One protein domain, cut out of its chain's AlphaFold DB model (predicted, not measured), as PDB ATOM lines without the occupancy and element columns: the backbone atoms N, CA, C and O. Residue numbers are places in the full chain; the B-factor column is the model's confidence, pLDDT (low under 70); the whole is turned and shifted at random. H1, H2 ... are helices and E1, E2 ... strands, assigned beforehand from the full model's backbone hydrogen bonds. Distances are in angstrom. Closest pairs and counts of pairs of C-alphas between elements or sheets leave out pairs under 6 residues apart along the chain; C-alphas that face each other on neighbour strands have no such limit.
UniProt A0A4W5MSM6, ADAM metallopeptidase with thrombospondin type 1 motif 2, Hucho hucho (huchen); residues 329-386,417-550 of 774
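AT A GLANCE: This is residues 329 to 386 and 417 to 550 of the 774 residues of the protein "ADAM metallopeptidase with thrombospondin type 1 motif 2" of Hucho hucho (huchen) (UniProt A0A4W5MSM6). Two unequal lobes stand side by side: a large sandwich, with the sheets E4 E13 E6 E11 E10 E9 and E5 E12 E7 E8 face to face, and a small lobe with H1 over the sheet E1 E2 E3. The small lobe lies by the E9 edge of the sandwich, and H3 follows E13 at one end of it. The 192 printed residues include three named helices and thirteen named strands, in the order H1, H2, E1 to E13, H3; the class is mostly strand, and each sheet is antiparallel. The whole is compact, with a radius of gyration of the C-alphas of 18.2 A and spans of 47 by 45 by 30 A.

IN THESE COORDINATES: H1, residues 329 to 334, begins at C-alpha 329 (169.852, 211.096, 113.318). H2 is 336 to 339, E1 349 to 351, E2 362 to 367 and E3 373 to 379. E4, 428 to 438, is 32.2 A long and begins at C-alpha 428 (189.085, 190.062, 120.584). Next come E5, 445 to 450; E6, 455 to 461, 19.3 A; E7, 468 to 473; E8, 479 to 481; E9, 491 to 495; E10, 498 to 503; E11, 511 to 514; and E12, 522 to 527. E13, 531 to 541, is 32.0 A long, and H3, 542 to 550, 12.2 A, ends at C-alpha 550 (177.819, 177.609, 118.579).

HOW THE PARTS SIT: H1 is on the meander E1 E2 E3, each strand the antiparallel neighbour of the one before, at a height over the sheet of 5.8 A; its closest C-alphas to E1 are those of Glu 330 and Pro 351, 4.8 A. H2 only grazes this sheet. N 350 and O 366 are 2.8 A apart in the hairpin E1 and E2, N 363 and O 378 2.8 A in the hairpin E2 and E3. The closest C-alphas of E1 and E9 are those of Pro 351 and Ile 494, 6.7 A. In the sandwich, two sheets face to face, the facing parts are 9.7 A centre to centre. The larger sheet is strongly twisted and includes the meander E9 E10 E11. Within hydrogen-bond range are N 431 and O 538 of E4 and E13, 2.8 A, and N 524 and O 448 of E12 and E5, 2.9 A. H3 only grazes the larger sheet. H1 and H3 have every O i to N i+4 pair within hydrogen-bond range; H2 is too short for one.

THE WHOLE: The farthest C-alphas, of Asn 344 and Ser 426, are 54.5 A apart. Residues 387 to 416 are not printed, and C-alphas 386 and 417 are 20.6 A apart across this cut. Of the links printed whole, none is long. The mean pLDDT of the printed part is 85.9; it is under 70 at 15 residues, among them 439 to 442 and 546 to 550.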
ATOM      1  N   ARG A 329     169.859 210.133 114.434       91.25
ATOM      2  CA  ARG A 329     169.852 211.096 113.318       91.25
ATOM      3  C   ARG A 329     169.039 210.555 112.137       91.25
ATOM      4  O   ARG A 329     168.287 211.309 111.528       91.25
ATOM      5  N   GLU A 330     169.122 209.251 111.859       90.19
ATOM      6  CA  GLU A 330     168.279 208.574 110.860       90.19
ATOM      7  C   GLU A 330     166.781 208.723 111.180       90.19
ATOM      8  O   GLU A 330     166.001 209.056 110.292       90.19
ATOM      9  N   GLU A 331     166.363 208.546 112.438       89.12
ATOM     10  CA  GLU A 331     164.979 208.803 112.872       89.12
ATOM     11  C   GLU A 331     164.551 210.255 112.642       89.12
ATOM     12  O   GLU A 331     163.410 210.510 112.256       89.12
ATOM     13  N   GLN A 332     165.446 211.207 112.910       91.19
ATOM     14  CA  GLN A 332     165.174 212.636 112.772       91.19
ATOM     15  C   GLN A 332     165.034 213.052 111.310       91.19
ATOM     16  O   GLN A 332     164.123 213.815 110.995       91.19
ATOM     17  N   CYS A 333     165.864 212.504 110.421       91.31
ATOM     18  CA  CYS A 333     165.713 212.696 108.984       91.31
ATOM     19  C   CYS A 333     164.450 212.001 108.449       91.31
ATOM     20  O   CYS A 333     163.633 212.660 107.815       91.31
ATOM     21  N   ARG A 334     164.202 210.724 108.777       89.44
ATOM     22  CA  ARG A 334     163.079 209.950 108.205       89.44
ATOM     23  C   ARG A 334     161.681 210.481 108.566       89.44
ATOM     24  O   ARG A 334     160.720 210.214 107.854       89.44
ATOM     25  N   ARG A 335     161.523 211.254 109.652       86.69
ATOM     26  CA  ARG A 335     160.252 211.966 109.944       86.69
ATOM     27  C   ARG A 335     159.893 212.988 108.853       86.69
ATOM     28  O   ARG A 335     158.720 213.284 108.634       86.69
ATOM     29  N   LEU A 336     160.898 213.492 108.142       83.94
ATOM     30  CA  LEU A 336     160.769 214.531 107.124       83.94
ATOM     31  C   LEU A 336     160.264 213.961 105.788       83.94
ATOM     32  O   LEU A 336     159.675 214.715 105.017       83.94
ATOM     33  N   ASP A 337     160.355 212.640 105.566       84.19
ATOM     34  CA  ASP A 337     159.759 211.915 104.423       84.19
ATOM     35  C   ASP A 337     158.242 212.190 104.295       84.19
ATOM     36  O   ASP A 337     157.666 212.157 103.205       84.19
ATOM     37  N   THR A 338     157.584 212.469 105.429       77.00
ATOM     38  CA  THR A 338     156.156 212.820 105.521       77.00
ATOM     39  C   THR A 338     155.870 214.312 105.704       77.00
ATOM     40  O   THR A 338     154.749 214.730 105.420       77.00
ATOM     41  N   GLU A 339     156.837 215.109 106.171       69.94
ATOM     42  CA  GLU A 339     156.647 216.537 106.497       69.94
ATOM     43  C   GLU A 339     157.132 217.500 105.397       69.94
ATOM     44  O   GLU A 339     156.712 218.657 105.392       69.94
ATOM     45  N   TYR A 340     158.019 217.069 104.489       68.50
ATOM     46  CA  TYR A 340     158.758 217.974 103.603       68.50
ATOM     47  C   TYR A 340     158.827 217.482 102.149       68.50
ATOM     48  O   TYR A 340     159.529 216.523 101.825       68.50
ATOM     49  N   GLU A 341     158.123 218.182 101.255       71.75
ATOM     50  CA  GLU A 341     158.227 218.003  99.801       71.75
ATOM     51  C   GLU A 341     159.291 218.962  99.243       71.75
ATOM     52  O   GLU A 341     159.185 220.181  99.385       71.75
ATOM     53  N   PHE A 342     160.330 218.416  98.608       72.25
ATOM     54  CA  PHE A 342     161.453 219.174  98.049       72.25
ATOM     55  C   PHE A 342     161.367 219.147  96.521       72.25
ATOM     56  O   PHE A 342     161.102 218.104  95.931       72.25
ATOM     57  N   HIS A 343     161.506 220.307  95.869       73.25
ATOM     58  CA  HIS A 343     161.304 220.461  94.416       73.25
ATOM     59  C   HIS A 343     160.025 219.761  93.883       73.25
ATOM     60  O   HIS A 343     160.049 219.124  92.829       73.25
ATOM     61  N   ASN A 344     158.910 219.870  94.621       74.62
ATOM     62  CA  ASN A 344     157.613 219.221  94.354       74.62
ATOM     63  C   ASN A 344     157.644 217.676  94.288       74.62
ATOM     64  O   ASN A 344     156.750 217.065  93.704       74.62
ATOM     65  N   ASN A 345     158.652 217.036  94.884       78.88
ATOM     66  CA  ASN A 345     158.773 215.585  94.999       78.88
ATOM     67  C   ASN A 345     158.863 215.150  96.468       78.88
ATOM     68  O   ASN A 345     159.207 215.933  97.359       78.88
ATOM     69  N   LYS A 346     158.572 213.869  96.718       82.12
ATOM     70  CA  LYS A 346     158.841 213.217  98.006       82.12
ATOM     71  C   LYS A 346     160.184 212.516  97.946       82.12
ATOM     72  O   LYS A 346     160.471 211.815  96.979       82.12
ATOM     73  N   HIS A 347     160.970 212.715  98.992       85.44
ATOM     74  CA  HIS A 347     162.320 212.194  99.135       85.44
ATOM     75  C   HIS A 347     162.400 211.334 100.393       85.44
ATOM     76  O   HIS A 347     161.722 211.631 101.378       85.44
ATOM     77  N   HIS A 348     163.242 210.304 100.371       89.19
ATOM     78  CA  HIS A 348     163.598 209.563 101.580       89.19
ATOM     79  C   HIS A 348     164.876 210.166 102.162       89.19
ATOM     80  O   HIS A 348     165.927 210.158 101.513       89.19
ATOM     81  N   TRP A 349     164.794 210.703 103.377       90.50
ATOM     82  CA  TRP A 349     165.876 211.467 103.986       90.50
ATOM     83  C   TRP A 349     166.793 210.575 104.823       90.50
ATOM     84  O   TRP A 349     166.438 210.073 105.892       90.50
ATOM     85  N   LEU A 350     168.019 210.409 104.335       90.75
ATOM     86  CA  LEU A 350     169.101 209.691 105.000       90.75
ATOM     87  C   LEU A 350     169.867 210.632 105.954       90.75
ATOM     88  O   LEU A 350     169.961 211.833 105.679       90.75
ATOM     89  N   PRO A 351     170.436 210.124 107.062       93.12
ATOM     90  CA  PRO A 351     171.267 210.923 107.960       93.12
ATOM     91  C   PRO A 351     172.548 211.394 107.264       93.12
ATOM     92  O   PRO A 351     173.153 210.648 106.495       93.12
ATOM     93  N   TYR A 352     172.991 212.613 107.578       92.56
ATOM     94  CA  TYR A 352     174.266 213.150 107.107       92.56
ATOM     95  C   TYR A 352     175.105 213.711 108.265       92.56
ATOM     96  O   TYR A 352     174.607 214.442 109.128       92.56
ATOM     97  N   GLU A 353     176.398 213.385 108.270       92.00
ATOM     98  CA  GLU A 353     177.401 214.036 109.116       92.00
ATOM     99  C   GLU A 353     178.061 215.175 108.329       92.00
ATOM    100  O   GLU A 353     178.552 214.982 107.216       92.00
ATOM    101  N   HIS A 354     178.072 216.378 108.903       91.81
ATOM    102  CA  HIS A 354     178.719 217.522 108.272       91.81
ATOM    103  C   HIS A 354     180.245 217.475 108.464       91.81
ATOM    104  O   HIS A 354     180.741 217.121 109.535       91.81
ATOM    105  N   THR A 355     181.004 217.858 107.433       90.12
ATOM    106  CA  THR A 355     182.476 217.831 107.456       90.12
ATOM    107  C   THR A 355     183.034 218.750 108.543       90.12
ATOM    108  O   THR A 355     183.753 218.280 109.425       90.12
ATOM    109  N   GLU A 356     182.628 220.025 108.514       89.69
ATOM    110  CA  GLU A 356     182.896 221.039 109.545       89.69
ATOM    111  C   GLU A 356     182.322 220.608 110.912       89.69
ATOM    112  O   GLU A 356     181.094 220.493 111.023       89.69
ATOM    113  N   PRO A 357     183.157 220.395 111.954       88.56
ATOM    114  CA  PRO A 357     182.707 219.934 113.269       88.56
ATOM    115  C   PRO A 357     181.612 220.798 113.897       88.56
ATOM    116  O   PRO A 357     180.638 220.252 114.414       88.56
ATOM    117  N   LYS A 358     181.701 222.132 113.776       86.56
ATOM    118  CA  LYS A 358     180.710 223.070 114.344       86.56
ATOM    119  C   LYS A 358     179.307 222.954 113.733       86.56
ATOM    120  O   LYS A 358     178.361 223.520 114.261       86.56
ATOM    121  N   GLN A 359     179.147 222.248 112.612       91.12
ATOM    122  CA  GLN A 359     177.843 222.004 111.984       91.12
ATOM    123  C   GLN A 359     177.282 220.605 112.279       91.12
ATOM    124  O   GLN A 359     176.143 220.311 111.926       91.12
ATOM    125  N   ARG A 360     178.029 219.723 112.960       92.88
ATOM    126  CA  ARG A 360     177.618 218.321 113.165       92.88
ATOM    127  C   ARG A 360     176.380 218.138 114.036       92.88
ATOM    128  O   ARG A 360     175.695 217.127 113.879       92.88
ATOM    129  N   CYS A 361     176.079 219.104 114.896       94.31
ATOM    130  CA  CYS A 361     174.898 219.111 115.761       94.31
ATOM    131  C   CYS A 361     173.730 219.952 115.209       94.31
ATOM    132  O   CYS A 361     172.671 220.035 115.835       94.31
ATOM    133  N   HIS A 362     173.866 220.489 113.994       93.75
ATOM    134  CA  HIS A 362     172.728 220.904 113.177       93.75
ATOM    135  C   HIS A 362     172.183 219.693 112.404       93.75
ATOM    136  O   HIS A 362     172.934 218.805 111.987       93.75
ATOM    137  N   LEU A 363     170.863 219.632 112.212       93.06
ATOM    138  CA  LEU A 363     170.217 218.536 111.495       93.06
ATOM    139  C   LEU A 363     170.401 218.715 109.983       93.06
ATOM    140  O   LEU A 363     169.654 219.442 109.322       93.06
ATOM    141  N   HIS A 364     171.395 218.014 109.448       93.69
ATOM    142  CA  HIS A 364     171.582 217.829 108.016       93.69
ATOM    143  C   HIS A 364     171.100 216.444 107.578       93.69
ATOM    144  O   HIS A 364     171.385 215.439 108.234       93.69
ATOM    145  N   CYS A 365     170.422 216.400 106.433       92.75
ATOM    146  CA  CYS A 365     169.914 215.173 105.824       92.75
ATOM    147  C   CYS A 365     170.285 215.124 104.336       92.75
ATOM    148  O   CYS A 365     170.467 216.165 103.697       92.75
ATOM    149  N   GLN A 366     170.386 213.913 103.786       92.12
ATOM    150  CA  GLN A 366     170.665 213.671 102.374       92.12
ATOM    151  C   GLN A 366     169.475 212.990 101.688       92.12
ATOM    152  O   GLN A 366     168.955 211.989 102.174       92.12
ATOM    153  N   SER A 367     169.064 213.525 100.541       89.56
ATOM    154  CA  SER A 367     168.057 212.936  99.654       89.56
ATOM    155  C   SER A 367     168.573 211.614  99.083       89.56
ATOM    156  O   SER A 367     169.649 211.577  98.483       89.56
ATOM    157  N   LYS A 368     167.820 210.520  99.227       86.31
ATOM    158  CA  LYS A 368     168.177 209.230  98.616       86.31
ATOM    159  C   LYS A 368     168.083 209.267  97.086       86.31
ATOM    160  O   LYS A 368     168.896 208.647  96.406       86.31
ATOM    161  N   GLU A 369     167.100 209.990  96.559       85.06
ATOM    162  CA  GLU A 369     166.736 210.022  95.139       85.06
ATOM    163  C   GLU A 369     167.668 210.910  94.303       85.06
ATOM    164  O   GLU A 369     168.044 210.540  93.194       85.06
ATOM    165  N   THR A 370     168.050 212.075  94.833       84.94
ATOM    166  CA  THR A 370     168.856 213.089  94.121       84.94
ATOM    167  C   THR A 370     170.249 213.287  94.712       84.94
ATOM    168  O   THR A 370     171.066 213.985  94.120       84.94
ATOM    169  N   ARG A 371     170.547 212.675  95.868       84.81
ATOM    170  CA  ARG A 371     171.807 212.820  96.626       84.81
ATOM    171  C   ARG A 371     172.087 214.235  97.159       84.81
ATOM    172  O   ARG A 371     173.127 214.426  97.794       84.81
ATOM    173  N   ASP A 372     171.161 215.181  96.989       87.69
ATOM    174  CA  ASP A 372     171.220 216.534  97.557       87.69
ATOM    175  C   ASP A 372     171.358 216.508  99.083       87.69
ATOM    176  O   ASP A 372     170.707 215.713  99.764       87.69
ATOM    177  N   LYS A 373     172.178 217.411  99.627       91.31
ATOM    178  CA  LYS A 373     172.422 217.571 101.067       91.31
ATOM    179  C   LYS A 373     171.843 218.904 101.524       91.31
ATOM    180  O   LYS A 373     172.255 219.943 101.013       91.31
ATOM    181  N   ILE A 374     170.935 218.888 102.495       90.19
ATOM    182  CA  ILE A 374     170.251 220.098 102.976       90.19
ATOM    183  C   ILE A 374     170.412 220.293 104.487       90.19
ATOM    184  O   ILE A 374     170.620 219.339 105.237       90.19
ATOM    185  N   ASN A 375     170.356 221.553 104.926       89.88
ATOM    186  CA  ASN A 375     170.313 221.950 106.334       89.88
ATOM    187  C   ASN A 375     168.851 222.228 106.708       89.88
ATOM    188  O   ASN A 375     168.230 223.106 106.111       89.88
ATOM    189  N   MET A 376     168.312 221.512 107.697       85.38
ATOM    190  CA  MET A 376     166.898 221.615 108.080       85.38
ATOM    191  C   MET A 376     166.596 222.774 109.045       85.38
ATOM    192  O   MET A 376     165.493 222.842 109.583       85.38
ATOM    193  N   GLN A 377     167.562 223.671 109.287       85.62
ATOM    194  CA  GLN A 377     167.456 224.841 110.180       85.62
ATOM    195  C   GLN A 377     166.993 224.491 111.609       85.62
ATOM    196  O   GLN A 377     166.425 225.311 112.329       85.62
ATOM    197  N   ARG A 378     167.258 223.252 112.030       88.06
ATOM    198  CA  ARG A 378     166.959 222.688 113.349       88.06
ATOM    199  C   ARG A 378     168.246 222.096 113.922       88.06
ATOM    200  O   ARG A 378     169.108 221.645 113.167       88.06
ATOM    201  N   LEU A 379     168.375 222.087 115.243       90.25
ATOM    202  CA  LEU A 379     169.405 221.299 115.925       90.25
ATOM    203  C   LEU A 379     169.006 219.817 115.922       90.25
ATOM    204  O   LEU A 379     167.818 219.497 115.818       90.25
ATOM    205  N   VAL A 380     169.981 218.916 116.045       92.06
ATOM    206  CA  VAL A 380     169.682 217.520 116.394       92.06
ATOM    207  C   VAL A 380     169.245 217.440 117.861       92.06
ATOM    208  O   VAL A 380     169.661 218.249 118.686       92.06
ATOM    209  N   GLN A 381     168.402 216.467 118.199       90.69
ATOM    210  CA  GLN A 381     167.940 216.239 119.570       90.69
ATOM    211  C   GLN A 381     169.091 215.830 120.494       90.69
ATOM    212  O   GLN A 381     169.951 215.028 120.114       90.69
ATOM    213  N   ASP A 382     169.077 216.347 121.723       90.31
ATOM    214  CA  ASP A 382     170.159 216.145 122.686       90.31
ATOM    215  C   ASP A 382     170.387 214.651 122.990       90.31
ATOM    216  O   ASP A 382     169.450 213.892 123.273       90.31
ATOM    217  N   GLY A 383     171.651 214.224 122.921       88.31
ATOM    218  CA  GLY A 383     172.060 212.817 122.970       88.31
ATOM    219  C   GLY A 383     172.220 212.142 121.597       88.31
ATOM    220  O   GLY A 383     172.615 210.982 121.543       88.31
ATOM    221  N   THR A 384     171.961 212.834 120.480       91.06
ATOM    222  CA  THR A 384     172.378 212.355 119.144       91.06
ATOM    223  C   THR A 384     173.907 212.364 119.051       91.06
ATOM    224  O   THR A 384     174.520 213.361 119.421       91.06
ATOM    225  N   LEU A 385     174.535 211.309 118.520       90.44
ATOM    226  CA  LEU A 385     175.985 211.296 118.273       90.44
ATOM    227  C   LEU A 385     176.405 212.444 117.341       90.44
ATOM    228  O   LEU A 385     175.767 212.678 116.305       90.44
ATOM    229  N   CYS A 386     177.501 213.131 117.674       91.19
ATOM    230  CA  CYS A 386     178.067 214.162 116.801       91.19
ATOM    231  C   CYS A 386     178.656 213.561 115.524       91.19
ATOM    232  O   CYS A 386     178.559 214.157 114.453       91.19
ATOM    233  N   LYS A 417     190.749 198.337 120.518       89.44
ATOM    234  CA  LYS A 417     190.306 197.820 119.205       89.44
ATOM    235  C   LYS A 417     189.286 196.676 119.307       89.44
ATOM    236  O   LYS A 417     188.730 196.267 118.284       89.44
ATOM    237  N   CYS A 418     189.057 196.143 120.507       89.19
ATOM    238  CA  CYS A 418     188.046 195.132 120.791       89.19
ATOM    239  C   CYS A 418     186.683 195.750 121.125       89.19
ATOM    240  O   CYS A 418     185.660 195.083 120.944       89.19
ATOM    241  N   GLY A 419     186.656 197.012 121.561       87.75
ATOM    242  CA  GLY A 419     185.467 197.663 122.103       87.75
ATOM    243  C   GLY A 419     185.354 197.583 123.621       87.75
ATOM    244  O   GLY A 419     184.243 197.532 124.144       87.75
ATOM    245  N   VAL A 420     186.483 197.492 124.326       90.50
ATOM    246  CA  VAL A 420     186.540 197.516 125.789       90.50
ATOM    247  C   VAL A 420     187.075 198.873 126.230       90.50
ATOM    248  O   VAL A 420     188.178 199.270 125.854       90.50
ATOM    249  N   CYS A 421     186.292 199.595 127.032       91.19
ATOM    250  CA  CYS A 421     186.707 200.870 127.608       91.19
ATOM    251  C   CYS A 421     187.933 200.681 128.516       91.19
ATOM    252  O   CYS A 421     187.884 199.874 129.444       91.19
ATOM    253  N   GLY A 422     189.035 201.382 128.227       89.69
ATOM    254  CA  GLY A 422     190.306 201.201 128.941       89.69
ATOM    255  C   GLY A 422     190.968 199.826 128.731       89.69
ATOM    256  O   GLY A 422     191.805 199.427 129.539       89.69
ATOM    257  N   GLY A 423     190.576 199.086 127.687       89.25
ATOM    258  CA  GLY A 423     191.062 197.734 127.403       89.25
ATOM    259  C   GLY A 423     192.503 197.654 126.881       89.25
ATOM    260  O   GLY A 423     193.104 198.636 126.443       89.25
ATOM    261  N   ASP A 424     193.060 196.443 126.897       91.00
ATOM    262  CA  ASP A 424     194.433 196.133 126.477       91.00
ATOM    263  C   ASP A 424     194.522 195.507 125.068       91.00
ATOM    264  O   ASP A 424     195.621 195.249 124.572       91.00
ATOM    265  N   ASN A 425     193.395 195.351 124.363       89.19
ATOM    266  CA  ASN A 425     193.215 194.631 123.092       89.19
ATOM    267  C   ASN A 425     193.275 193.085 123.190       89.19
ATOM    268  O   ASN A 425     193.430 192.422 122.161       89.19
ATOM    269  N   SER A 426     193.152 192.485 124.382       89.12
ATOM    270  CA  SER A 426     193.210 191.019 124.569       89.12
ATOM    271  C   SER A 426     191.893 190.269 124.308       89.12
ATOM    272  O   SER A 426     191.919 189.074 124.003       89.12
ATOM    273  N   SER A 427     190.736 190.935 124.399       90.44
ATOM    274  CA  SER A 427     189.417 190.275 124.418       90.44
ATOM    275  C   SER A 427     188.829 189.930 123.040       90.44
ATOM    276  O   SER A 427     187.729 189.373 122.935       90.44
ATOM    277  N   CYS A 428     189.546 190.234 121.957       91.75
ATOM    278  CA  CYS A 428     189.085 190.062 120.584       91.75
ATOM    279  C   CYS A 428     190.122 189.384 119.688       91.75
ATOM    280  O   CYS A 428     191.303 189.264 120.009       91.75
ATOM    281  N   LYS A 429     189.666 188.937 118.517       91.44
ATOM    282  CA  LYS A 429     190.496 188.287 117.502       91.44
ATOM    283  C   LYS A 429     190.436 189.063 116.196       91.44
ATOM    284  O   LYS A 429     189.359 189.461 115.751       91.44
ATOM    285  N   ILE A 430     191.589 189.215 115.549       92.12
ATOM    286  CA  ILE A 430     191.662 189.665 114.159       92.12
ATOM    287  C   ILE A 430     191.321 188.469 113.263       92.12
ATOM    288  O   ILE A 430     191.988 187.436 113.323       92.12
ATOM    289  N   ILE A 431     190.303 188.620 112.422       92.62
ATOM    290  CA  ILE A 431     189.966 187.688 111.347       92.62
ATOM    291  C   ILE A 431     190.431 188.315 110.037       92.62
ATOM    292  O   ILE A 431     190.075 189.449 109.724       92.62
ATOM    293  N   ASN A 432     191.236 187.594 109.263       94.25
ATOM    294  CA  ASN A 432     191.677 188.024 107.943       94.25
ATOM    295  C   ASN A 432     191.726 186.854 106.958       94.25
ATOM    296  O   ASN A 432     191.738 185.685 107.344       94.25
ATOM    297  N   GLY A 433     191.743 187.174 105.668       91.31
ATOM    298  CA  GLY A 433     191.864 186.173 104.620       91.31
ATOM    299  C   GLY A 433     191.745 186.761 103.221       91.31
ATOM    300  O   GLY A 433     191.448 187.940 103.040       91.31
ATOM    301  N   ASN A 434     191.947 185.896 102.229       90.94
ATOM    302  CA  ASN A 434     191.730 186.214 100.824       90.94
ATOM    303  C   ASN A 434     190.567 185.371 100.294       90.94
ATOM    304  O   ASN A 434     190.499 184.167 100.542       90.94
ATOM    305  N   PHE A 435     189.668 185.998  99.544       85.12
ATOM    306  CA  PHE A 435     188.562 185.350  98.851       85.12
ATOM    307  C   PHE A 435     188.802 185.388  97.340       85.12
ATOM    308  O   PHE A 435     189.356 186.347  96.801       85.12
ATOM    309  N   THR A 436     188.403 184.339  96.623       85.19
ATOM    310  CA  THR A 436     188.558 184.278  95.165       85.19
ATOM    311  C   THR A 436     187.445 183.448  94.546       85.19
ATOM    312  O   THR A 436     187.308 182.265  94.858       85.19
ATOM    313  N   ARG A 437     186.653 184.044  93.649       77.25
ATOM    314  CA  ARG A 437     185.513 183.369  93.012       77.25
ATOM    315  C   ARG A 437     185.214 183.982  91.645       77.25
ATOM    316  O   ARG A 437     185.232 185.194  91.491       77.25
ATOM    317  N   SER A 438     184.918 183.139  90.661       73.62
ATOM    318  CA  SER A 438     184.394 183.577  89.360       73.62
ATOM    319  C   SER A 438     182.869 183.571  89.371       73.62
ATOM    320  O   SER A 438     182.261 182.649  89.933       73.62
ATOM    321  N   ALA A 439     182.258 184.540  88.689       66.06
ATOM    322  CA  ALA A 439     180.860 184.448  88.288       66.06
ATOM    323  C   ALA A 439     180.619 183.169  87.453       66.06
ATOM    324  O   ALA A 439     181.488 182.705  86.713       66.06
ATOM    325  N   LYS A 440     179.440 182.557  87.614       62.84
ATOM    326  CA  LYS A 440     178.968 181.402  86.809       62.84
ATOM    327  C   LYS A 440     177.578 181.628  86.197       62.84
ATOM    328  O   LYS A 440     177.027 180.725  85.573       62.84
ATOM    329  N   LYS A 441     177.003 182.801  86.456       62.66
ATOM    330  CA  LYS A 441     175.717 183.344  86.011       62.66
ATOM    331  C   LYS A 441     175.814 184.862  86.175       62.66
ATOM    332  O   LYS A 441     176.517 185.296  87.088       62.66
ATOM    333  N   GLN A 442     175.076 185.617  85.370       63.19
ATOM    334  CA  GLN A 442     174.860 187.047  85.601       63.19
ATOM    335  C   GLN A 442     174.050 187.283  86.892       63.19
ATOM    336  O   GLN A 442     173.308 186.401  87.339       63.19
ATOM    337  N   GLY A 443     174.190 188.479  87.470       75.31
ATOM    338  CA  GLY A 443     173.565 188.887  88.733       75.31
ATOM    339  C   GLY A 443     174.498 188.795  89.949       75.31
ATOM    340  O   GLY A 443     175.648 188.372  89.848       75.31
ATOM    341  N   PHE A 444     174.000 189.213  91.117       81.38
ATOM    342  CA  PHE A 444     174.827 189.382  92.317       81.38
ATOM    343  C   PHE A 444     175.373 188.064  92.894       81.38
ATOM    344  O   PHE A 444     174.634 187.179  93.336       81.38
ATOM    345  N   LEU A 445     176.697 187.976  92.985       84.31
ATOM    346  CA  LEU A 445     177.441 186.874  93.576       84.31
ATOM    347  C   LEU A 445     177.653 187.110  95.079       84.31
ATOM    348  O   LEU A 445     178.280 188.092  95.464       84.31
ATOM    349  N   LYS A 446     177.197 186.192  95.943       86.88
ATOM    350  CA  LYS A 446     177.516 186.227  97.385       86.88
ATOM    351  C   LYS A 446     179.016 185.981  97.597       86.88
ATOM    352  O   LYS A 446     179.518 184.907  97.244       86.88
ATOM    353  N   VAL A 447     179.706 186.968  98.163       85.31
ATOM    354  CA  VAL A 447     181.156 186.959  98.410       85.31
ATOM    355  C   VAL A 447     181.436 186.493  99.836       85.31
ATOM    356  O   VAL A 447     181.974 185.406 100.032       85.31
ATOM    357  N   LEU A 448     181.038 187.292 100.827       89.50
ATOM    358  CA  LEU A 448     181.436 187.144 102.227       89.50
ATOM    359  C   LEU A 448     180.286 187.566 103.150       89.50
ATOM    360  O   LEU A 448     179.507 188.455 102.813       89.50
ATOM    361  N   GLU A 449     180.185 186.930 104.313       91.31
ATOM    362  CA  GLU A 449     179.270 187.327 105.389       91.31
ATOM    363  C   GLU A 449     180.111 187.919 106.517       91.31
ATOM    364  O   GLU A 449     181.060 187.276 106.971       91.31
ATOM    365  N   ILE A 450     179.781 189.133 106.958       93.50
ATOM    366  CA  ILE A 450     180.397 189.751 108.134       93.50
ATOM    367  C   ILE A 450     179.367 189.717 109.273       93.50
ATOM    368  O   ILE A 450     178.244 190.189 109.080       93.50
ATOM    369  N   PRO A 451     179.700 189.148 110.444       92.19
ATOM    370  CA  PRO A 451     178.764 189.013 111.558       92.19
ATOM    371  C   PRO A 451     178.489 190.334 112.295       92.19
ATOM    372  O   PRO A 451     179.259 191.294 112.224       92.19
ATOM    373  N   ARG A 452     177.408 190.336 113.091       89.31
ATOM    374  CA  ARG A 452     177.137 191.360 114.114       89.31
ATOM    375  C   ARG A 452     178.341 191.510 115.054       89.31
ATOM    376  O   ARG A 452     178.940 190.517 115.459       89.31
ATOM    377  N   GLY A 453     178.651 192.749 115.430       89.06
ATOM    378  CA  GLY A 453     179.720 193.099 116.366       89.06
ATOM    379  C   GLY A 453     181.134 193.047 115.784       89.06
ATOM    380  O   GLY A 453     182.095 193.211 116.531       89.06
ATOM    381  N   ALA A 454     181.284 192.859 114.468       93.62
ATOM    382  CA  ALA A 454     182.559 193.103 113.800       93.62
ATOM    383  C   ALA A 454     182.941 194.597 113.878       93.62
ATOM    384  O   ALA A 454     182.088 195.470 113.704       93.62
ATOM    385  N   ARG A 455     184.224 194.874 114.124       92.94
ATOM    386  CA  ARG A 455     184.859 196.202 114.195       92.94
ATOM    387  C   ARG A 455     186.027 196.292 113.211       92.94
ATOM    388  O   ARG A 455     186.591 195.264 112.832       92.94
ATOM    389  N   HIS A 456     186.402 197.513 112.830       93.44
ATOM    390  CA  HIS A 456     187.521 197.830 111.929       93.44
ATOM    391  C   HIS A 456     187.586 196.910 110.695       93.44
ATOM    392  O   HIS A 456     188.608 196.275 110.415       93.44
ATOM    393  N   LEU A 457     186.454 196.799 109.995       95.62
ATOM    394  CA  LEU A 457     186.347 196.046 108.755       95.62
ATOM    395  C   LEU A 457     187.042 196.820 107.633       95.62
ATOM    396  O   LEU A 457     186.748 197.989 107.403       95.62
ATOM    397  N   LEU A 458     187.913 196.127 106.909       95.69
ATOM    398  CA  LEU A 458     188.536 196.567 105.670       95.69
ATOM    399  C   LEU A 458     188.440 195.426 104.655       95.69
ATOM    400  O   LEU A 458     188.894 194.308 104.918       95.69
ATOM    401  N   ILE A 459     187.866 195.712 103.493       94.00
ATOM    402  CA  ILE A 459     187.831 194.836 102.322       94.00
ATOM    403  C   ILE A 459     188.470 195.603 101.170       94.00
ATOM    404  O   ILE A 459     188.107 196.748 100.918       94.00
ATOM    405  N   GLN A 460     189.428 194.989 100.481       92.06
ATOM    406  CA  GLN A 460     190.147 195.626  99.379       92.06
ATOM    407  C   GLN A 460     190.440 194.630  98.257       92.06
ATOM    408  O   GLN A 460     190.830 193.482  98.512       92.06
ATOM    409  N   GLU A 461     190.318 195.079  97.009       89.50
ATOM    410  CA  GLU A 461     190.674 194.272  95.849       89.50
ATOM    411  C   GLU A 461     192.193 194.037  95.725       89.50
ATOM    412  O   GLU A 461     193.038 194.929  95.864       89.50
ATOM    413  N   ILE A 462     192.584 192.788  95.458       86.38
ATOM    414  CA  ILE A 462     194.001 192.410  95.363       86.38
ATOM    415  C   ILE A 462     194.600 192.872  94.024       86.38
ATOM    416  O   ILE A 462     195.776 193.241  93.982       86.38
ATOM    417  N   LYS A 463     193.792 192.919  92.957       82.94
ATOM    418  CA  LYS A 463     194.123 193.445  91.622       82.94
ATOM    419  C   LYS A 463     192.869 194.105  91.035       82.94
ATOM    420  O   LYS A 463     191.857 193.424  91.115       82.94
ATOM    421  N   PRO A 464     192.936 195.300  90.421       80.69
ATOM    422  CA  PRO A 464     191.762 195.967  89.850       80.69
ATOM    423  C   PRO A 464     191.056 195.082  88.810       80.69
ATOM    424  O   PRO A 464     191.708 194.567  87.893       80.69
ATOM    425  N   THR A 465     189.738 194.905  88.931       78.25
ATOM    426  CA  THR A 465     188.895 194.256  87.909       78.25
ATOM    427  C   THR A 465     187.539 194.949  87.755       78.25
ATOM    428  O   THR A 465     187.072 195.631  88.655       78.25
ATOM    429  N   ALA A 466     186.872 194.751  86.613       77.81
ATOM    430  CA  ALA A 466     185.567 195.349  86.311       77.81
ATOM    431  C   ALA A 466     184.386 194.632  87.011       77.81
ATOM    432  O   ALA A 466     183.423 194.225  86.359       77.81
ATOM    433  N   HIS A 467     184.483 194.419  88.326       80.81
ATOM    434  CA  HIS A 467     183.360 194.007  89.169       80.81
ATOM    435  C   HIS A 467     183.096 195.083  90.216       80.81
ATOM    436  O   HIS A 467     184.043 195.668  90.719       80.81
ATOM    437  N   ILE A 468     181.828 195.283  90.563       87.00
ATOM    438  CA  ILE A 468     181.409 196.262  91.570       87.00
ATOM    439  C   ILE A 468     181.079 195.529  92.868       87.00
ATOM    440  O   ILE A 468     180.305 194.560  92.857       87.00
ATOM    441  N   LEU A 469     181.631 195.983  93.991       89.44
ATOM    442  CA  LEU A 469     181.232 195.553  95.329       89.44
ATOM    443  C   LEU A 469     179.917 196.218  95.744       89.44
ATOM    444  O   LEU A 469     179.734 197.427  95.628       89.44
ATOM    445  N   ALA A 470     179.006 195.415  96.288       91.25
ATOM    446  CA  ALA A 470     177.703 195.848  96.780       91.25
ATOM    447  C   ALA A 470     177.449 195.285  98.179       91.25
ATOM    448  O   ALA A 470     177.845 194.155  98.480       91.25
ATOM    449  N   VAL A 471     176.774 196.047  99.044       93.62
ATOM    450  CA  VAL A 471     176.575 195.658 100.450       93.62
ATOM    451  C   VAL A 471     175.101 195.653 100.817       93.62
ATOM    452  O   VAL A 471     174.348 196.596 100.554       93.62
ATOM    453  N   LYS A 472     174.698 194.544 101.436       92.44
ATOM    454  CA  LYS A 472     173.324 194.231 101.807       92.44
ATOM    455  C   LYS A 472     173.229 193.941 103.301       92.44
ATOM    456  O   LYS A 472     173.908 193.050 103.806       92.44
ATOM    457  N   ASN A 473     172.362 194.658 104.007       90.44
ATOM    458  CA  ASN A 473     172.078 194.394 105.416       90.44
ATOM    459  C   ASN A 473     171.298 193.068 105.535       90.44
ATOM    460  O   ASN A 473     170.306 192.844 104.834       90.44
ATOM    461  N   GLN A 474     171.773 192.159 106.392       89.56
ATOM    462  CA  GLN A 474     171.207 190.816 106.543       89.56
ATOM    463  C   GLN A 474     169.860 190.819 107.287       89.56
ATOM    464  O   GLN A 474     169.039 189.940 107.038       89.56
ATOM    465  N   ALA A 475     169.625 191.794 108.170       85.00
ATOM    466  CA  ALA A 475     168.398 191.915 108.957       85.00
ATOM    467  C   ALA A 475     167.259 192.588 108.174       85.00
ATOM    468  O   ALA A 475     166.128 192.112 108.220       85.00
ATOM    469  N   SER A 476     167.544 193.659 107.422       84.50
ATOM    470  CA  SER A 476     166.535 194.326 106.576       84.50
ATOM    471  C   SER A 476     166.327 193.636 105.224       84.50
ATOM    472  O   SER A 476     165.295 193.819 104.581       84.50
ATOM    473  N   GLY A 477     167.313 192.866 104.754       87.00
ATOM    474  CA  GLY A 477     167.287 192.242 103.434       87.00
ATOM    475  C   GLY A 477     167.453 193.227 102.269       87.00
ATOM    476  O   GLY A 477     167.241 192.826 101.120       87.00
ATOM    477  N   GLN A 478     167.860 194.474 102.529       89.06
ATOM    478  CA  GLN A 478     168.017 195.540 101.531       89.06
ATOM    479  C   GLN A 478     169.492 195.869 101.253       89.06
ATOM    480  O   GLN A 478     170.354 195.708 102.120       89.06
ATOM    481  N   PHE A 479     169.783 196.328 100.033       90.44
ATOM    482  CA  PHE A 479     171.075 196.926  99.687       90.44
ATOM    483  C   PHE A 479     171.126 198.375 100.183       90.44
ATOM    484  O   PHE A 479     170.161 199.113  99.988       90.44
ATOM    485  N   PHE A 480     172.247 198.770 100.786       89.69
ATOM    486  CA  PHE A 480     172.525 200.162 101.175       89.69
ATOM    487  C   PHE A 480     173.745 200.750 100.450       89.69
ATOM    488  O   PHE A 480     173.921 201.965 100.439       89.69
ATOM    489  N   LEU A 481     174.553 199.907  99.800       90.81
ATOM    490  CA  LEU A 481     175.636 200.323  98.916       90.81
ATOM    491  C   LEU A 481     175.561 199.556  97.591       90.81
ATOM    492  O   LEU A 481     175.492 198.323  97.600       90.81
ATOM    493  N   ASN A 482     175.623 200.304  96.488       88.31
ATOM    494  CA  ASN A 482     175.709 199.830  95.103       88.31
ATOM    495  C   ASN A 482     174.622 198.797  94.755       88.31
ATOM    496  O   ASN A 482     174.893 197.646  94.410       88.31
ATOM    497  N   ALA A 483     173.364 199.222  94.891       84.19
ATOM    498  CA  ALA A 483     172.205 198.447  94.457       84.19
ATOM    499  C   ALA A 483     172.150 198.285  92.920       84.19
ATOM    500  O   ALA A 483     172.922 198.881  92.171       84.19
ATOM    501  N   GLU A 484     171.211 197.482  92.421       78.06
ATOM    502  CA  GLU A 484     170.998 197.330  90.977       78.06
ATOM    503  C   GLU A 484     170.497 198.653  90.369       78.06
ATOM    504  O   GLU A 484     169.391 199.096  90.672       78.06
ATOM    505  N   GLY A 485     171.337 199.299  89.551       69.00
ATOM    506  CA  GLY A 485     171.087 200.627  88.972       69.00
ATOM    507  C   GLY A 485     171.793 201.804  89.665       69.00
ATOM    508  O   GLY A 485     171.689 202.926  89.182       69.00
ATOM    509  N   ASP A 486     172.528 201.578  90.759       76.50
ATOM    510  CA  ASP A 486     173.362 202.608  91.400       76.50
ATOM    511  C   ASP A 486     174.648 202.872  90.589       76.50
ATOM    512  O   ASP A 486     175.294 201.936  90.115       76.50
ATOM    513  N   LEU A 487     175.083 204.136  90.511       72.88
ATOM    514  CA  LEU A 487     176.431 204.475  90.036       72.88
ATOM    515  C   LEU A 487     177.478 204.123  91.119       72.88
ATOM    516  O   LEU A 487     177.299 204.555  92.267       72.88
ATOM    517  N   PRO A 488     178.565 203.393  90.786       79.12
ATOM    518  CA  PRO A 488     179.562 202.884  91.737       79.12
ATOM    519  C   PRO A 488     180.610 203.944  92.117       79.12
ATOM    520  O   PRO A 488     181.813 203.693  92.083       79.12
ATOM    521  N   GLU A 489     180.160 205.148  92.454       85.25
ATOM    522  CA  GLU A 489     181.013 206.287  92.808       85.25
ATOM    523  C   GLU A 489     181.537 206.184  94.247       85.25
ATOM    524  O   GLU A 489     180.851 205.662  95.130       85.25
ATOM    525  N   SER A 490     182.726 206.741  94.502       89.25
ATOM    526  CA  SER A 490     183.281 206.884  95.856       89.25
ATOM    527  C   SER A 490     182.354 207.704  96.764       89.25
ATOM    528  O   SER A 490     182.055 208.862  96.471       89.25
ATOM    529  N   ARG A 491     181.899 207.122  97.883       88.81
ATOM    530  CA  ARG A 491     180.962 207.757  98.827       88.81
ATOM    531  C   ARG A 491     181.059 207.192 100.243       88.81
ATOM    532  O   ARG A 491     181.334 206.010 100.435       88.81
ATOM    533  N   ALA A 492     180.747 208.036 101.223       90.50
ATOM    534  CA  ALA A 492     180.403 207.607 102.576       90.50
ATOM    535  C   ALA A 492     178.884 207.372 102.679       90.50
ATOM    536  O   ALA A 492     178.102 208.141 102.115       90.50
ATOM    537  N   VAL A 493     178.466 206.323 103.388       90.75
ATOM    538  CA  VAL A 493     177.058 205.980 103.654       90.75
ATOM    539  C   VAL A 493     176.905 205.594 105.123       90.75
ATOM    540  O   VAL A 493     177.684 204.800 105.640       90.75
ATOM    541  N   ILE A 494     175.889 206.126 105.800       91.19
ATOM    542  CA  ILE A 494     175.572 205.786 107.192       91.19
ATOM    543  C   ILE A 494     174.452 204.742 107.196       91.19
ATOM    544  O   ILE A 494     173.345 205.020 106.738       91.19
ATOM    545  N   GLU A 495     174.725 203.550 107.726       89.06
ATOM    546  CA  GLU A 495     173.747 202.464 107.866       89.06
ATOM    547  C   GLU A 495     173.669 202.017 109.330       89.06
ATOM    548  O   GLU A 495     174.670 201.633 109.932       89.06
ATOM    549  N   LYS A 496     172.466 202.082 109.916       86.06
ATOM    550  CA  LYS A 496     172.174 201.744 111.328       86.06
ATOM    551  C   LYS A 496     173.170 202.341 112.345       86.06
ATOM    552  O   LYS A 496     173.551 201.685 113.314       86.06
ATOM    553  N   GLY A 497     173.586 203.590 112.126       86.94
ATOM    554  CA  GLY A 497     174.496 204.321 113.018       86.94
ATOM    555  C   GLY A 497     175.969 203.940 112.870       86.94
ATOM    556  O   GLY A 497     176.749 204.163 113.788       86.94
ATOM    557  N   VAL A 498     176.343 203.348 111.734       89.88
ATOM    558  CA  VAL A 498     177.721 203.004 111.376       89.88
ATOM    559  C   VAL A 498     178.049 203.648 110.028       89.88
ATOM    560  O   VAL A 498     177.339 203.421 109.049       89.88
ATOM    561  N   GLU A 499     179.120 204.440 109.966       92.75
ATOM    562  CA  GLU A 499     179.643 204.979 108.705       92.75
ATOM    563  C   GLU A 499     180.396 203.895 107.923       92.75
ATOM    564  O   GLU A 499     181.230 203.171 108.473       92.75
ATOM    565  N   TRP A 500     180.106 203.808 106.630       93.44
ATOM    566  CA  TRP A 500     180.781 202.978 105.642       93.44
ATOM    567  C   TRP A 500     181.412 203.876 104.586       93.44
ATOM    568  O   TRP A 500     180.700 204.607 103.900       93.44
ATOM    569  N   GLU A 501     182.726 203.789 104.417       94.19
ATOM    570  CA  GLU A 501     183.436 204.446 103.322       94.19
ATOM    571  C   GLU A 501     183.650 203.441 102.187       94.19
ATOM    572  O   GLU A 501     184.254 202.381 102.381       94.19
ATOM    573  N   TYR A 502     183.159 203.781 100.998       93.38
ATOM    574  CA  TYR A 502     183.428 203.068  99.758       93.38
ATOM    575  C   TYR A 502     184.261 203.954  98.838       93.38
ATOM    576  O   TYR A 502     183.871 205.083  98.537       93.38
ATOM    577  N   VAL A 503     185.399 203.428  98.390       91.44
ATOM    578  CA  VAL A 503     186.313 204.086  97.460       91.44
ATOM    579  C   VAL A 503     186.435 203.232  96.207       91.44
ATOM    580  O   VAL A 503     186.912 202.097  96.249       91.44
ATOM    581  N   ASN A 504     186.023 203.825  95.096       86.69
ATOM    582  CA  ASN A 504     186.258 203.371  93.738       86.69
ATOM    583  C   ASN A 504     186.731 204.578  92.918       86.69
ATOM    584  O   ASN A 504     186.010 205.573  92.790       86.69
ATOM    585  N   ASN A 505     187.950 204.478  92.396       74.88
ATOM    586  CA  ASN A 505     188.520 205.404  91.427       74.88
ATOM    587  C   ASN A 505     188.758 204.583  90.158       74.88
ATOM    588  O   ASN A 505     189.349 203.504  90.254       74.88
ATOM    589  N   ASP A 506     188.337 205.064  88.988       64.69
ATOM    590  CA  ASP A 506     188.500 204.303  87.746       64.69
ATOM    591  C   ASP A 506     189.968 203.890  87.519       64.69
ATOM    592  O   ASP A 506     190.883 204.714  87.564       64.69
ATOM    593  N   HIS A 507     190.167 202.590  87.263       59.88
ATOM    594  CA  HIS A 507     191.449 201.867  87.148       59.88
ATOM    595  C   HIS A 507     192.193 201.515  88.449       59.88
ATOM    596  O   HIS A 507     193.179 200.774  88.382       59.88
ATOM    597  N   ASP A 508     191.726 201.968  89.609       71.19
ATOM    598  CA  ASP A 508     192.311 201.647  90.914       71.19
ATOM    599  C   ASP A 508     191.583 200.472  91.605       71.19
ATOM    600  O   ASP A 508     190.703 199.830  91.030       71.19
ATOM    601  N   LYS A 509     191.982 200.124  92.832       85.25
ATOM    602  CA  LYS A 509     191.385 199.008  93.594       85.25
ATOM    603  C   LYS A 509     190.160 199.438  94.398       85.25
ATOM    604  O   LYS A 509     190.301 200.246  95.320       85.25
ATOM    605  N   GLU A 510     189.013 198.788  94.182       89.81
ATOM    606  CA  GLU A 510     187.858 198.973  95.070       89.81
ATOM    607  C   GLU A 510     188.225 198.660  96.529       89.81
ATOM    608  O   GLU A 510     188.840 197.631  96.848       89.81
ATOM    609  N   THR A 511     187.856 199.580  97.420       92.06
ATOM    610  CA  THR A 511     188.119 199.509  98.859       92.06
ATOM    611  C   THR A 511     186.855 199.885  99.632       92.06
ATOM    612  O   THR A 511     186.212 200.890  99.347       92.06
ATOM    613  N   LEU A 512     186.497 199.074 100.625       94.31
ATOM    614  CA  LEU A 512     185.322 199.240 101.477       94.31
ATOM    615  C   LEU A 512     185.752 199.116 102.941       94.31
ATOM    616  O   LEU A 512     186.297 198.078 103.330       94.31
ATOM    617  N   GLN A 513     185.495 200.140 103.757       95.12
ATOM    618  CA  GLN A 513     185.903 200.146 105.163       95.12
ATOM    619  C   GLN A 513     184.864 200.736 106.122       95.12
ATOM    620  O   GLN A 513     184.032 201.561 105.749       95.12
ATOM    621  N   THR A 514     184.912 200.289 107.380       94.50
ATOM    622  CA  THR A 514     184.110 200.833 108.484       94.50
ATOM    623  C   THR A 514     184.715 200.494 109.850       94.50
ATOM    624  O   THR A 514     185.284 199.416 110.049       94.50
ATOM    625  N   ASN A 515     184.560 201.392 110.826       90.81
ATOM    626  CA  ASN A 515     184.990 201.158 112.206       90.81
ATOM    627  C   ASN A 515     184.078 200.181 112.970       90.81
ATOM    628  O   ASN A 515     184.571 199.447 113.828       90.81
ATOM    629  N   GLY A 516     182.784 200.104 112.639       87.56
ATOM    630  CA  GLY A 516     181.801 199.366 113.443       87.56
ATOM    631  C   GLY A 516     181.627 199.948 114.863       87.56
ATOM    632  O   GLY A 516     181.968 201.109 115.079       87.56
ATOM    633  N   PRO A 517     181.107 199.172 115.837       90.00
ATOM    634  CA  PRO A 517     180.691 197.773 115.727       90.00
ATOM    635  C   PRO A 517     179.419 197.597 114.887       90.00
ATOM    636  O   PRO A 517     178.449 198.336 115.037       90.00
ATOM    637  N   LEU A 518     179.381 196.580 114.021       90.19
ATOM    638  CA  LEU A 518     178.201 196.329 113.184       90.19
ATOM    639  C   LEU A 518     176.977 195.922 114.026       90.19
ATOM    640  O   LEU A 518     176.971 194.849 114.633       90.19
ATOM    641  N   ARG A 519     175.906 196.729 114.018       84.19
ATOM    642  CA  ARG A 519     174.650 196.435 114.745       84.19
ATOM    643  C   ARG A 519     173.951 195.159 114.257       84.19
ATOM    644  O   ARG A 519     173.349 194.449 115.064       84.19
ATOM    645  N   HIS A 520     174.085 194.828 112.973       87.12
ATOM    646  CA  HIS A 520     173.576 193.606 112.343       87.12
ATOM    647  C   HIS A 520     174.649 192.968 111.449       87.12
ATOM    648  O   HIS A 520     175.638 193.612 111.110       87.12
ATOM    649  N   GLY A 521     174.452 191.708 111.052       89.50
ATOM    650  CA  GLY A 521     175.291 191.089 110.024       89.50
ATOM    651  C   GLY A 521     175.076 191.733 108.650       89.50
ATOM    652  O   GLY A 521     173.992 192.252 108.357       89.50
ATOM    653  N   VAL A 522     176.095 191.684 107.793       94.06
ATOM    654  CA  VAL A 522     176.016 192.173 106.409       94.06
ATOM    655  C   VAL A 522     176.547 191.152 105.408       94.06
ATOM    656  O   VAL A 522     177.445 190.356 105.687       94.06
ATOM    657  N   LEU A 523     175.972 191.201 104.213       92.81
ATOM    658  CA  LEU A 523     176.324 190.397 103.058       92.81
ATOM    659  C   LEU A 523     177.103 191.263 102.073       92.81
ATOM    660  O   LEU A 523     176.555 192.203 101.493       92.81
ATOM    661  N   ILE A 524     178.367 190.908 101.868       92.25
ATOM    662  CA  ILE A 524     179.188 191.443 100.788       92.25
ATOM    663  C   ILE A 524     178.831 190.667  99.522       92.25
ATOM    664  O   ILE A 524     178.903 189.431  99.478       92.25
ATOM    665  N   MET A 525     178.434 191.402  98.496       89.94
ATOM    666  CA  MET A 525     178.039 190.903  97.188       89.94
ATOM    667  C   MET A 525     178.963 191.507  96.123       89.94
ATOM    668  O   MET A 525     179.563 192.556  96.331       89.94
ATOM    669  N   SER A 526     179.063 190.851  94.971       86.81
ATOM    670  CA  SER A 526     179.733 191.378  93.778       86.81
ATOM    671  C   SER A 526     178.776 191.345  92.593       86.81
ATOM    672  O   SER A 526     178.001 190.395  92.460       86.81
ATOM    673  N   HIS A 527     178.839 192.360  91.735       84.19
ATOM    674  CA  HIS A 527     178.174 192.399  90.437       84.19
ATOM    675  C   HIS A 527     179.220 192.436  89.309       84.19
ATOM    676  O   HIS A 527     180.208 193.159  89.416       84.19
ATOM    677  N   GLY A 528     179.003 191.675  88.230       76.38
ATOM    678  CA  GLY A 528     179.877 191.623  87.048       76.38
ATOM    679  C   GLY A 528     180.411 190.221  86.721       76.38
ATOM    680  O   GLY A 528     180.427 189.325  87.565       76.38
ATOM    681  N   ASP A 529     180.865 190.029  85.479       68.62
ATOM    682  CA  ASP A 529     181.287 188.720  84.943       68.62
ATOM    683  C   ASP A 529     182.773 188.371  85.218       68.62
ATOM    684  O   ASP A 529     183.280 187.334  84.779       68.62
ATOM    685  N   ALA A 530     183.497 189.220  85.956       70.56
ATOM    686  CA  ALA A 530     184.927 189.068  86.234       70.56
ATOM    687  C   ALA A 530     185.259 188.039  87.345       70.56
ATOM    688  O   ALA A 530     184.400 187.497  88.049       70.56
ATOM    689  N   LYS A 531     186.560 187.755  87.522       80.75
ATOM    690  CA  LYS A 531     187.078 186.914  88.615       80.75
ATOM    691  C   LYS A 531     187.447 187.769  89.835       80.75
ATOM    692  O   LYS A 531     188.601 188.169  89.998       80.75
ATOM    693  N   VAL A 532     186.475 187.938  90.725       82.06
ATOM    694  CA  VAL A 532     186.606 188.602  92.029       82.06
ATOM    695  C   VAL A 532     187.768 188.014  92.834       82.06
ATOM    696  O   VAL A 532     187.816 186.800  93.068       82.06
ATOM    697  N   THR A 533     188.696 188.869  93.274       87.75
ATOM    698  CA  THR A 533     189.862 188.488  94.092       87.75
ATOM    699  C   THR A 533     190.113 189.544  95.175       87.75
ATOM    700  O   THR A 533     190.747 190.568  94.924       87.75
ATOM    701  N   LEU A 534     189.616 189.294  96.387       90.50
ATOM    702  CA  LEU A 534     189.559 190.267  97.484       90.50
ATOM    703  C   LEU A 534     190.409 189.818  98.671       90.50
ATOM    704  O   LEU A 534     190.479 188.628  98.973       90.50
ATOM    705  N   SER A 535     190.973 190.783  99.383       93.56
ATOM    706  CA  SER A 535     191.462 190.619 100.752       93.56
ATOM    707  C   SER A 535     190.436 191.199 101.723       93.56
ATOM    708  O   SER A 535     189.763 192.178 101.399       93.56
ATOM    709  N   TYR A 536     190.295 190.596 102.900       94.62
ATOM    710  CA  TYR A 536     189.451 191.116 103.973       94.62
ATOM    711  C   TYR A 536     190.144 191.001 105.331       94.62
ATOM    712  O   TYR A 536     190.935 190.085 105.576       94.62
ATOM    713  N   LYS A 537     189.820 191.936 106.222       95.81
ATOM    714  CA  LYS A 537     190.277 191.999 107.610       95.81
ATOM    715  C   LYS A 537     189.183 192.631 108.467       95.81
ATOM    716  O   LYS A 537     188.639 193.654 108.076       95.81
ATOM    717  N   TYR A 538     188.883 192.056 109.625       95.06
ATOM    718  CA  TYR A 538     188.057 192.676 110.665       95.06
ATOM    719  C   TYR A 538     188.452 192.162 112.051       95.06
ATOM    720  O   TYR A 538     189.262 191.242 112.184       95.06
ATOM    721  N   ILE A 539     187.893 192.769 113.090       94.00
ATOM    722  CA  ILE A 539     188.090 192.410 114.495       94.00
ATOM    723  C   ILE A 539     186.742 192.003 115.093       94.00
ATOM    724  O   ILE A 539     185.712 192.563 114.725       94.00
ATOM    725  N   ILE A 540     186.719 191.010 115.981       91.69
ATOM    726  CA  ILE A 540     185.494 190.544 116.649       91.69
ATOM    727  C   ILE A 540     185.794 190.003 118.054       91.69
ATOM    728  O   ILE A 540     186.820 189.353 118.269       91.69
ATOM    729  N   HIS A 541     184.904 190.284 119.013       88.94
ATOM    730  CA  HIS A 541     185.023 189.842 120.409       88.94
ATOM    731  C   HIS A 541     184.990 188.310 120.533       88.94
ATOM    732  O   HIS A 541     184.250 187.640 119.804       88.94
ATOM    733  N   MET A 542     185.747 187.741 121.476       84.25
ATOM    734  CA  MET A 542     185.840 186.282 121.645       84.25
ATOM    735  C   MET A 542     184.497 185.631 122.023       84.25
ATOM    736  O   MET A 542     184.209 184.521 121.571       84.25
ATOM    737  N   ASP A 543     183.629 186.323 122.767       78.44
ATOM    738  CA  ASP A 543     182.283 185.817 123.094       78.44
ATOM    739  C   ASP A 543     181.374 185.743 121.864       78.44
ATOM    740  O   ASP A 543     180.603 184.797 121.712       78.44
ATOM    741  N   LEU A 544     181.493 186.709 120.944       75.56
ATOM    742  CA  LEU A 544     180.747 186.701 119.686       75.56
ATOM    743  C   LEU A 544     181.262 185.605 118.749       75.56
ATOM    744  O   LEU A 544     180.451 184.931 118.123       75.56
ATOM    745  N   LEU A 545     182.575 185.361 118.702       70.50
ATOM    746  CA  LEU A 545     183.129 184.186 118.018       70.50
ATOM    747  C   LEU A 545     182.604 182.883 118.621       70.50
ATOM    748  O   LEU A 545     182.132 182.025 117.884       70.50
ATOM    749  N   SER A 546     182.596 182.771 119.951       62.38
ATOM    750  CA  SER A 546     182.052 181.609 120.662       62.38
ATOM    751  C   SER A 546     180.562 181.417 120.359       62.38
ATOM    752  O   SER A 546     180.110 180.296 120.130       62.38
ATOM    753  N   ALA A 547     179.783 182.500 120.285       61.50
ATOM    754  CA  ALA A 547     178.386 182.463 119.865       61.50
ATOM    755  C   ALA A 547     178.233 182.057 118.389       61.50
ATOM    756  O   ALA A 547     177.332 181.291 118.068       61.50
ATOM    757  N   ILE A 548     179.114 182.503 117.487       62.47
ATOM    758  CA  ILE A 548     179.099 182.139 116.059       62.47
ATOM    759  C   ILE A 548     179.486 180.670 115.845       62.47
ATOM    760  O   ILE A 548     178.828 179.987 115.065       62.47
ATOM    761  N   GLU A 549     180.486 180.152 116.558       55.66
ATOM    762  CA  GLU A 549     180.872 178.736 116.509       55.66
ATOM    763  C   GLU A 549     179.756 177.833 117.069       55.66
ATOM    764  O   GLU A 549     179.454 176.791 116.487       55.66
ATOM    765  N   ASN A 550     179.045 178.273 118.117       50.97
ATOM    766  CA  ASN A 550     177.819 177.609 118.579       50.97
ATOM    767  C   ASN A 550     176.648 177.753 117.578       50.97
ATOM    768  O   ASN A 550     175.884 176.807 117.386       50.97
TER     769      ASN A 550